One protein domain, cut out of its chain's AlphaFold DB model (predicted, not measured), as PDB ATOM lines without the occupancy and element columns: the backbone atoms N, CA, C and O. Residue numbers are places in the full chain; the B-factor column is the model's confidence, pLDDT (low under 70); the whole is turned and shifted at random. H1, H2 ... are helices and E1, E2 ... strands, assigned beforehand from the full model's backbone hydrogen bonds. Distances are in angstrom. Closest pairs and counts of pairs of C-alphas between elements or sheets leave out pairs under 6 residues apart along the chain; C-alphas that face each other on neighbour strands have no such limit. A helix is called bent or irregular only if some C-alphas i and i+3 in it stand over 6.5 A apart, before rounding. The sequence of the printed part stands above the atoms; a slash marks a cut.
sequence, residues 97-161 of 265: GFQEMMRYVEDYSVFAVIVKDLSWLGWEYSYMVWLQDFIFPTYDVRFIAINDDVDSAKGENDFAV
ATOM      1  N   GLY A  97     356.360  88.051  42.031       83.19
ATOM      2  CA  GLY A  97     356.666  89.226  42.847       83.19
ATOM      3  C   GLY A  97     356.596  90.527  42.049       83.19
ATOM      4  O   GLY A  97     356.017  91.507  42.514       83.19
ATOM      5  N   PHE A  98     357.094  90.534  40.808       83.19
ATOM      6  CA  PHE A  98     356.936  91.683  39.908       83.19
ATOM      7  C   PHE A  98     355.462  91.985  39.592       83.19
ATOM      8  O   PHE A  98     355.035  93.138  39.645       83.19
ATOM      9  N   GLN A  99     354.662  90.962  39.284       85.06
ATOM     10  CA  GLN A  99     353.229  91.128  39.027       85.06
ATOM     11  C   GLN A  99     352.494  91.631  40.267       85.06
ATOM     12  O   GLN A  99     351.623  92.490  40.158       85.06
ATOM     13  N   GLU A 100     352.849  91.127  41.447       83.88
ATOM     14  CA  GLU A 100     352.286  91.594  42.706       83.88
ATOM     15  C   GLU A 100     352.618  93.071  42.957       83.88
ATOM     16  O   GLU A 100     351.703  93.861  43.199       83.88
ATOM     17  N   MET A 101     353.879  93.475  42.778       86.94
ATOM     18  CA  MET A 101     354.305  94.876  42.840       86.94
ATOM     19  C   MET A 101     353.486  95.761  41.887       86.94
ATOM     20  O   MET A 101     352.975  96.806  42.292       86.94
ATOM     21  N   MET A 102     353.310  95.335  40.633       84.94
ATOM     22  CA  MET A 102     352.535  96.091  39.645       84.94
ATOM     23  C   MET A 102     351.059  96.239  40.034       84.94
ATOM     24  O   MET A 102     350.473  97.291  39.786       84.94
ATOM     25  N   ARG A 103     350.464  95.257  40.725       83.38
ATOM     26  CA  ARG A 103     349.097  95.398  41.263       83.38
ATOM     27  C   ARG A 103     349.016  96.507  42.304       83.38
ATOM     28  O   ARG A 103     348.067  97.282  42.279       83.38
ATOM     29  N   TYR A 104     350.012  96.629  43.182       81.19
ATOM     30  CA  TYR A 104     350.059  97.733  44.144       81.19
ATOM     31  C   TYR A 104     350.226  99.101  43.464       81.19
ATOM     32  O   TYR A 104     349.644 100.085  43.933       81.19
ATOM     33  N   VAL A 105     350.974  99.162  42.354       81.38
ATOM     34  CA  VAL A 105     351.113 100.369  41.515       81.38
ATOM     35  C   VAL A 105     349.764 100.757  40.900       81.38
ATOM     36  O   VAL A 105     349.320 101.895  41.053       81.38
ATOM     37  N   GLU A 106     349.068  99.808  40.273       78.88
ATOM     38  CA  GLU A 106     347.750 100.029  39.653       78.88
ATOM     39  C   GLU A 106     346.648 100.366  40.671       78.88
ATOM     40  O   GLU A 106     345.693 101.087  40.357       78.88
ATOM     41  N   ASP A 107     346.789  99.866  41.899       73.69
ATOM     42  CA  ASP A 107     345.891 100.124  43.027       73.69
ATOM     43  C   ASP A 107     346.232 101.433  43.760       73.69
ATOM     44  O   ASP A 107     345.614 101.750  44.780       73.69
ATOM     45  N   TYR A 108     347.203 102.208  43.250       68.44
ATOM     46  CA  TYR A 108     347.694 103.461  43.834       68.44
ATOM     47  C   TYR A 108     348.115 103.331  45.308       68.44
ATOM     48  O   TYR A 108     348.035 104.295  46.074       68.44
ATOM     49  N   SER A 109     348.519 102.124  45.705       70.56
ATOM     50  CA  SER A 109     348.823 101.751  47.089       70.56
ATOM     51  C   SER A 109     350.306 101.914  47.432       70.56
ATOM     52  O   SER A 109     350.677 101.807  48.595       70.56
ATOM     53  N   VAL A 110     351.145 102.213  46.437       75.56
ATOM     54  CA  VAL A 110     352.570 102.530  46.594       75.56
ATOM     55  C   VAL A 110     352.870 103.923  46.053       75.56
ATOM     56  O   VAL A 110     352.251 104.371  45.091       75.56
ATOM     57  N   PHE A 111     353.824 104.609  46.685       73.31
ATOM     58  CA  PHE A 111     354.290 105.935  46.262       73.31
ATOM     59  C   PHE A 111     355.672 105.888  45.597       73.31
ATOM     60  O   PHE A 111     356.044 106.815  44.879       73.31
ATOM     61  N   ALA A 112     356.446 104.830  45.846       80.38
ATOM     62  CA  ALA A 112     357.769 104.651  45.276       80.38
ATOM     63  C   ALA A 112     358.050 103.179  44.975       80.38
ATOM     64  O   ALA A 112     357.630 102.292  45.719       80.38
ATOM     65  N   VAL A 113     358.792 102.946  43.896       86.25
ATOM     66  CA  VAL A 113     359.364 101.648  43.535       86.25
ATOM     67  C   VAL A 113     360.876 101.799  43.579       86.25
ATOM     68  O   VAL A 113     361.440 102.647  42.887       86.25
ATOM     69  N   ILE A 114     361.519 100.985  44.415       83.62
ATOM     70  CA  ILE A 114     362.966 101.003  44.616       83.62
ATOM     71  C   ILE A 114     363.531  99.679  44.122       83.62
ATOM     72  O   ILE A 114     363.123  98.612  44.580       83.62
ATOM     73  N   VAL A 115     364.492  99.755  43.208       83.56
ATOM     74  CA  VAL A 115     365.225  98.599  42.693       83.56
ATOM     75  C   VAL A 115     366.723  98.779  42.909       83.56
ATOM     76  O   VAL A 115     367.238  99.892  43.035       83.56
ATOM     77  N   LYS A 116     367.448  97.661  42.954       79.19
ATOM     78  CA  LYS A 116     368.906  97.685  43.080       79.19
ATOM     79  C   LYS A 116     369.566  98.227  41.809       79.19
ATOM     80  O   LYS A 116     370.442  99.075  41.901       79.19
ATOM     81  N   ASP A 117     369.130  97.753  40.651       72.75
ATOM     82  CA  ASP A 117     369.575  98.184  39.324       72.75
ATOM     83  C   ASP A 117     368.427  98.011  38.302       72.75
ATOM     84  O   ASP A 117     367.415  97.361  38.587       72.75
ATOM     85  N   LEU A 118     368.543  98.619  37.123       71.75
ATOM     86  CA  LEU A 118     367.505  98.608  36.083       71.75
ATOM     87  C   LEU A 118     367.201  97.193  35.563       71.75
ATOM     88  O   LEU A 118     366.081  96.923  35.127       71.75
ATOM     89  N   SER A 119     368.151  96.258  35.683       67.56
ATOM     90  CA  SER A 119     367.970  94.877  35.220       67.56
ATOM     91  C   SER A 119     366.922  94.094  36.026       67.56
ATOM     92  O   SER A 119     366.397  93.090  35.539       67.56
ATOM     93  N   TRP A 120     366.546  94.576  37.220       67.62
ATOM     94  CA  TRP A 120     365.518  93.952  38.064       67.62
ATOM     95  C   TRP A 120     364.087  94.147  37.554       67.62
ATOM     96  O   TRP A 120     363.227  93.347  37.926       67.62
ATOM     97  N   LEU A 121     363.831  95.149  36.701       65.62
ATOM     98  CA  LEU A 121     362.521  95.366  36.070       65.62
ATOM     99  C   LEU A 121     362.284  94.460  34.850       65.62
ATOM    100  O   LEU A 121     361.139  94.275  34.450       65.62
ATOM    101  N   GLY A 122     363.344  93.866  34.295       63.66
ATOM    102  CA  GLY A 122     363.301  92.950  33.155       63.66
ATOM    103  C   GLY A 122     364.279  93.339  32.046       63.66
ATOM    104  O   GLY A 122     364.766  94.463  31.990       63.66
ATOM    105  N   TRP A 123     364.593  92.385  31.166       59.94
ATOM    106  CA  TRP A 123     365.603  92.560  30.111       59.94
ATOM    107  C   TRP A 123     365.085  93.241  28.835       59.94
ATOM    108  O   TRP A 123     365.890  93.680  28.017       59.94
ATOM    109  N   GLU A 124     363.769  93.341  28.624       64.81
ATOM    110  CA  GLU A 124     363.237  94.018  27.436       64.81
ATOM    111  C   GLU A 124     363.235  95.538  27.633       64.81
ATOM    112  O   GLU A 124     362.365  96.108  28.294       64.81
ATOM    113  N   TYR A 125     364.226  96.192  27.023       61.75
ATOM    114  CA  TYR A 125     364.457  97.636  27.091       61.75
ATOM    115  C   TYR A 125     363.193  98.470  26.831       61.75
ATOM    116  O   TYR A 125     362.876  99.370  27.604       61.75
ATOM    117  N   SER A 126     362.435  98.134  25.784       66.56
ATOM    118  CA  SER A 126     361.220  98.864  25.407       66.56
ATOM    119  C   SER A 126     360.171  98.873  26.518       66.56
ATOM    120  O   SER A 126     359.487  99.876  26.713       66.56
ATOM    121  N   TYR A 127     360.054  97.774  27.264       73.44
ATOM    122  CA  TYR A 127     359.084  97.659  28.348       73.44
ATOM    123  C   TYR A 127     359.537  98.418  29.597       73.44
ATOM    124  O   TYR A 127     358.732  99.098  30.226       73.44
ATOM    125  N   MET A 128     360.831  98.373  29.927       74.69
ATOM    126  CA  MET A 128     361.392  99.138  31.046       74.69
ATOM    127  C   MET A 128     361.258 100.652  30.821       74.69
ATOM    128  O   MET A 128     360.813 101.362  31.720       74.69
ATOM    129  N   VAL A 129     361.578 101.138  29.615       72.62
ATOM    130  CA  VAL A 129     361.377 102.546  29.230       72.62
ATOM    131  C   VAL A 129     359.896 102.913  29.315       72.62
ATOM    132  O   VAL A 129     359.541 103.937  29.888       72.62
ATOM    133  N   TRP A 130     359.006 102.041  28.833       78.56
ATOM    134  CA  TRP A 130     357.566 102.259  28.956       78.56
ATOM    135  C   TRP A 130     357.099 102.349  30.419       78.56
ATOM    136  O   TRP A 130     356.295 103.217  30.767       78.56
ATOM    137  N   LEU A 131     357.625 101.497  31.301       80.06
ATOM    138  CA  LEU A 131     357.314 101.556  32.727       80.06
ATOM    139  C   LEU A 131     357.793 102.864  33.359       80.06
ATOM    140  O   LEU A 131     357.026 103.520  34.063       80.06
ATOM    141  N   GLN A 132     359.046 103.232  33.097       74.75
ATOM    142  CA  GLN A 132     359.691 104.395  33.692       74.75
ATOM    143  C   GLN A 132     359.095 105.716  33.202       74.75
ATOM    144  O   GLN A 132     358.847 106.599  34.018       74.75
ATOM    145  N   ASP A 133     358.852 105.842  31.900       71.56
ATOM    146  CA  ASP A 133     358.509 107.128  31.288       71.56
ATOM    147  C   ASP A 133     356.993 107.315  31.149       71.56
ATOM    148  O   ASP A 133     356.509 108.445  31.083       71.56
ATOM    149  N   PHE A 134     356.218 106.222  31.150       71.38
ATOM    150  CA  PHE A 134     354.764 106.284  30.996       71.38
ATOM    151  C   PHE A 134     354.020 105.770  32.221       71.38
ATOM    152  O   PHE A 134     353.194 106.501  32.767       71.38
ATOM    153  N   ILE A 135     354.274 104.544  32.682       79.62
ATOM    154  CA  ILE A 135     353.439 103.931  33.728       79.62
ATOM    155  C   ILE A 135     353.672 104.571  35.090       79.62
ATOM    156  O   ILE A 135     352.729 105.130  35.650       79.62
ATOM    157  N   PHE A 136     354.893 104.546  35.620       81.06
ATOM    158  CA  PHE A 136     355.167 105.104  36.945       81.06
ATOM    159  C   PHE A 136     354.785 106.592  37.045       81.06
ATOM    160  O   PHE A 136     354.079 106.930  37.997       81.06
ATOM    161  N   PRO A 137     355.066 107.461  36.050       72.06
ATOM    162  CA  PRO A 137     354.584 108.843  36.057       72.06
ATOM    163  C   PRO A 137     353.056 108.953  35.969       72.06
ATOM    164  O   PRO A 137     352.458 109.770  36.669       72.06
ATOM    165  N   THR A 138     352.389 108.108  35.171       69.19
ATOM    166  CA  THR A 138     350.913 108.088  35.079       69.19
ATOM    167  C   THR A 138     350.263 107.734  36.416       69.19
ATOM    168  O   THR A 138     349.225 108.305  36.766       69.19
ATOM    169  N   TYR A 139     350.871 106.812  37.164       70.62
ATOM    170  CA  TYR A 139     350.406 106.398  38.487       70.62
ATOM    171  C   TYR A 139     350.955 107.269  39.633       70.62
ATOM    172  O   TYR A 139     350.560 107.054  40.781       70.62
ATOM    173  N   ASP A 140     351.769 108.290  39.327       69.50
ATOM    174  CA  ASP A 140     352.433 109.182  40.294       69.50
ATOM    175  C   ASP A 140     353.289 108.397  41.311       69.50
ATOM    176  O   ASP A 140     353.229 108.598  42.524       69.50
ATOM    177  N   VAL A 141     354.058 107.440  40.786       79.81
ATOM    178  CA  VAL A 141     355.006 106.594  41.514       79.81
ATOM    179  C   VAL A 141     356.427 107.070  41.226       79.81
ATOM    180  O   VAL A 141     356.849 107.139  40.072       79.81
ATOM    181  N   ARG A 142     357.198 107.343  42.282       80.94
ATOM    182  CA  ARG A 142     358.626 107.656  42.167       80.94
ATOM    183  C   ARG A 142     359.427 106.378  41.949       80.94
ATOM    184  O   ARG A 142     359.489 105.515  42.819       80.94
ATOM    185  N   PHE A 143     360.094 106.281  40.815       83.56
ATOM    186  CA  PHE A 143     361.038 105.211  40.533       83.56
ATOM    187  C   PHE A 143     362.464 105.584  40.967       83.56
ATOM    188  O   PHE A 143     362.918 106.697  40.678       83.56
ATOM    189  N   ILE A 144     363.145 104.658  41.655       81.69
ATOM    190  CA  ILE A 144     364.531 104.784  42.127       81.69
ATOM    191  C   ILE A 144     365.299 103.495  41.798       81.69
ATOM    192  O   ILE A 144     364.920 102.422  42.267       81.69
ATOM    193  N   ALA A 145     366.412 103.596  41.066       82.12
ATOM    194  CA  ALA A 145     367.388 102.517  40.903       82.12
ATOM    195  C   ALA A 145     368.735 102.918  41.521       82.12
ATOM    196  O   ALA A 145     369.388 103.856  41.060       82.12
ATOM    197  N   ILE A 146     369.146 102.201  42.571       78.00
ATOM    198  CA  ILE A 146     370.256 102.605  43.452       78.00
ATOM    199  C   ILE A 146     371.606 102.588  42.721       78.00
ATOM    200  O   ILE A 146     372.326 103.581  42.736       78.00
ATOM    201  N   ASN A 147     371.955 101.478  42.071       72.38
ATOM    202  CA  ASN A 147     373.260 101.317  41.418       72.38
ATOM    203  C   ASN A 147     373.379 102.121  40.120       72.38
ATOM    204  O   ASN A 147     374.484 102.427  39.674       72.38
ATOM    205  N   ASP A 148     372.246 102.444  39.501       69.94
ATOM    206  CA  ASP A 148     372.219 103.176  38.242       69.94
ATOM    207  C   ASP A 148     372.177 104.696  38.433       69.94
ATOM    208  O   ASP A 148     372.320 105.412  37.441       69.94
ATOM    209  N   ASP A 149     372.065 105.162  39.686       70.56
ATOM    210  CA  ASP A 149     371.838 106.561  40.082       70.56
ATOM    211  C   ASP A 149     370.609 107.170  39.384       70.56
ATOM    212  O   ASP A 149     370.575 108.345  39.019       70.56
ATOM    213  N   VAL A 150     369.581 106.338  39.176       73.31
ATOM    214  CA  VAL A 150     368.320 106.756  38.561       73.31
ATOM    215  C   VAL A 150     367.328 107.111  39.649       73.31
ATOM    216  O   VAL A 150     366.996 106.295  40.504       73.31
ATOM    217  N   ASP A 151     366.820 108.333  39.591       77.56
ATOM    218  CA  ASP A 151     365.761 108.815  40.458       77.56
ATOM    219  C   ASP A 151     364.849 109.731  39.649       77.56
ATOM    220  O   ASP A 151     365.231 110.838  39.273       77.56
ATOM    221  N   SER A 152     363.633 109.259  39.391       70.69
ATOM    222  CA  SER A 152     362.615 110.000  38.630       70.69
ATOM    223  C   SER A 152     362.282 111.381  39.215       70.69
ATOM    224  O   SER A 152     361.818 112.253  38.487       70.69
ATOM    225  N   ALA A 153     362.552 111.623  40.505       68.62
ATOM    226  CA  ALA A 153     362.333 112.929  41.130       68.62
ATOM    227  C   ALA A 153     363.462 113.944  40.860       68.62
ATOM    228  O   ALA A 153     363.273 115.131  41.122       68.62
ATOM    229  N   LYS A 154     364.632 113.501  40.372       64.06
ATOM    230  CA  LYS A 154     365.805 114.362  40.138       64.06
ATOM    231  C   LYS A 154     365.875 114.961  38.719       64.06
ATOM    232  O   LYS A 154     366.715 115.827  38.500       64.06
ATOM    233  N   GLY A 155     364.985 114.574  37.799       54.06
ATOM    234  CA  GLY A 155     365.007 114.998  36.387       54.06
ATOM    235  C   GLY A 155     365.686 113.982  35.456       54.06
ATOM    236  O   GLY A 155     366.289 113.023  35.937       54.06
ATOM    237  N   GLU A 156     365.522 114.164  34.134       51.47
ATOM    238  CA  GLU A 156     365.914 113.209  33.079       51.47
ATOM    239  C   GLU A 156     367.344 112.682  33.256       51.47
ATOM    240  O   GLU A 156     368.330 113.414  33.203       51.47
ATOM    241  N   ASN A 157     367.447 111.370  33.458       53.75
ATOM    242  CA  ASN A 157     368.712 110.655  33.482       53.75
ATOM    243  C   ASN A 157     368.984 110.105  32.075       53.75
ATOM    244  O   ASN A 157     368.834 108.909  31.817       53.75
ATOM    245  N   ASP A 158     369.404 110.985  31.165       53.59
ATOM    246  CA  ASP A 158     369.744 110.659  29.765       53.59
ATOM    247  C   ASP A 158     370.772 109.514  29.635       53.59
ATOM    248  O   ASP A 158     370.867 108.838  28.609       53.59
ATOM    249  N   PHE A 159     371.525 109.226  30.702       52.03
ATOM    250  CA  PHE A 159     372.502 108.137  30.757       52.03
ATOM    251  C   PHE A 159     371.916 106.743  31.029       52.03
ATOM    252  O   PHE A 159     372.595 105.746  30.754       52.03
ATOM    253  N   ALA A 160     370.674 106.630  31.514       54.66
ATOM    254  CA  ALA A 160     370.018 105.334  31.735       54.66
ATOM    255  C   ALA A 160     369.788 104.582  30.410       54.66
ATOM    256  O   ALA A 160     369.920 103.357  30.341       54.66
ATOM    257  N   VAL A 161     369.531 105.330  29.332       54.22
ATOM    258  CA  VAL A 161     369.418 104.809  27.965       54.22
ATOM    259  C   VAL A 161     370.723 104.140  27.529       54.22
ATOM    260  O   VAL A 161     370.712 103.001  27.064       54.22
TER     261      VAL A 161
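Overview. This is residues 97 to 161 of the 265 residues of the protein "Resolvase/invertase-type recombinase catalytic domain-containing protein" of Clostridiales bacterium CHKCI006 (UniProt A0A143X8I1). Two short parallel strands, E1 and E2, make a small two-stranded wall; the long helix H3 lies over one face of it with residues 131 to 137, mostly by E2, and the other face is bare of named helices, while H1 lies off to one side and H2 lies near the strands' far ends, at Val 115 and Ala 145. The last stretch, residues 146 to 161, folds back beside E2 and then runs on as a loose tail. The printed part has 65 residues, with three named helices and two named strands in the order H1 E1 H2 H3 E2. It is mixed, helices and strands, and compact, with a radius of gyration of the C-alphas of 11.0 A and spans of 30 by 23 by 19 A.

Along the chain. Find C-alpha 97 at (356.666, 89.226, 42.847); from there H1 runs through residues 97 to 106, 14.4 A. E1 is residues 112 to 115, and H2 is residues 118 to 121. H3, residues 125 to 139, covers 20.1 A and is only just irregular: C-alphas 133 and 136 are 6.9 A apart. E2, residues 142 to 145, ends at C-alpha 145, (367.388, 102.517, 40.903).

Arrangement. Look at E1 and E2, parallel at 11 degrees, with N 113 and O 142 2.9 A apart, within hydrogen-bond range. E1, H2, H3 and E2 form a strand-helix-strand unit, two parallel neighbour strands with helices between, its crossover right-handed. The closest C-alphas of H3 and E2, Phe 136 and Arg 142, are 6.8 A apart. H1 and H3 only just touch, only at their ends, with 3 pairs of C-alphas within 8 A, the closest Val 105 and Tyr 139. H2 and H3 are close but not clearly touching, Leu 121 and Met 128 being closest at 6.4 A. Every O i to N i+4 pair is within hydrogen-bond range in H1, 9 of 11 in H3, and H2 is too short for one.

Size, cuts and confidence. The C-alphas farthest apart, Asp 107 and Phe 159, are 30.4 A apart. The printed part has no cut, and its four links between elements are tight. Check the B-factor column at residues 119 to 126 and 153 to 161, among those under 70.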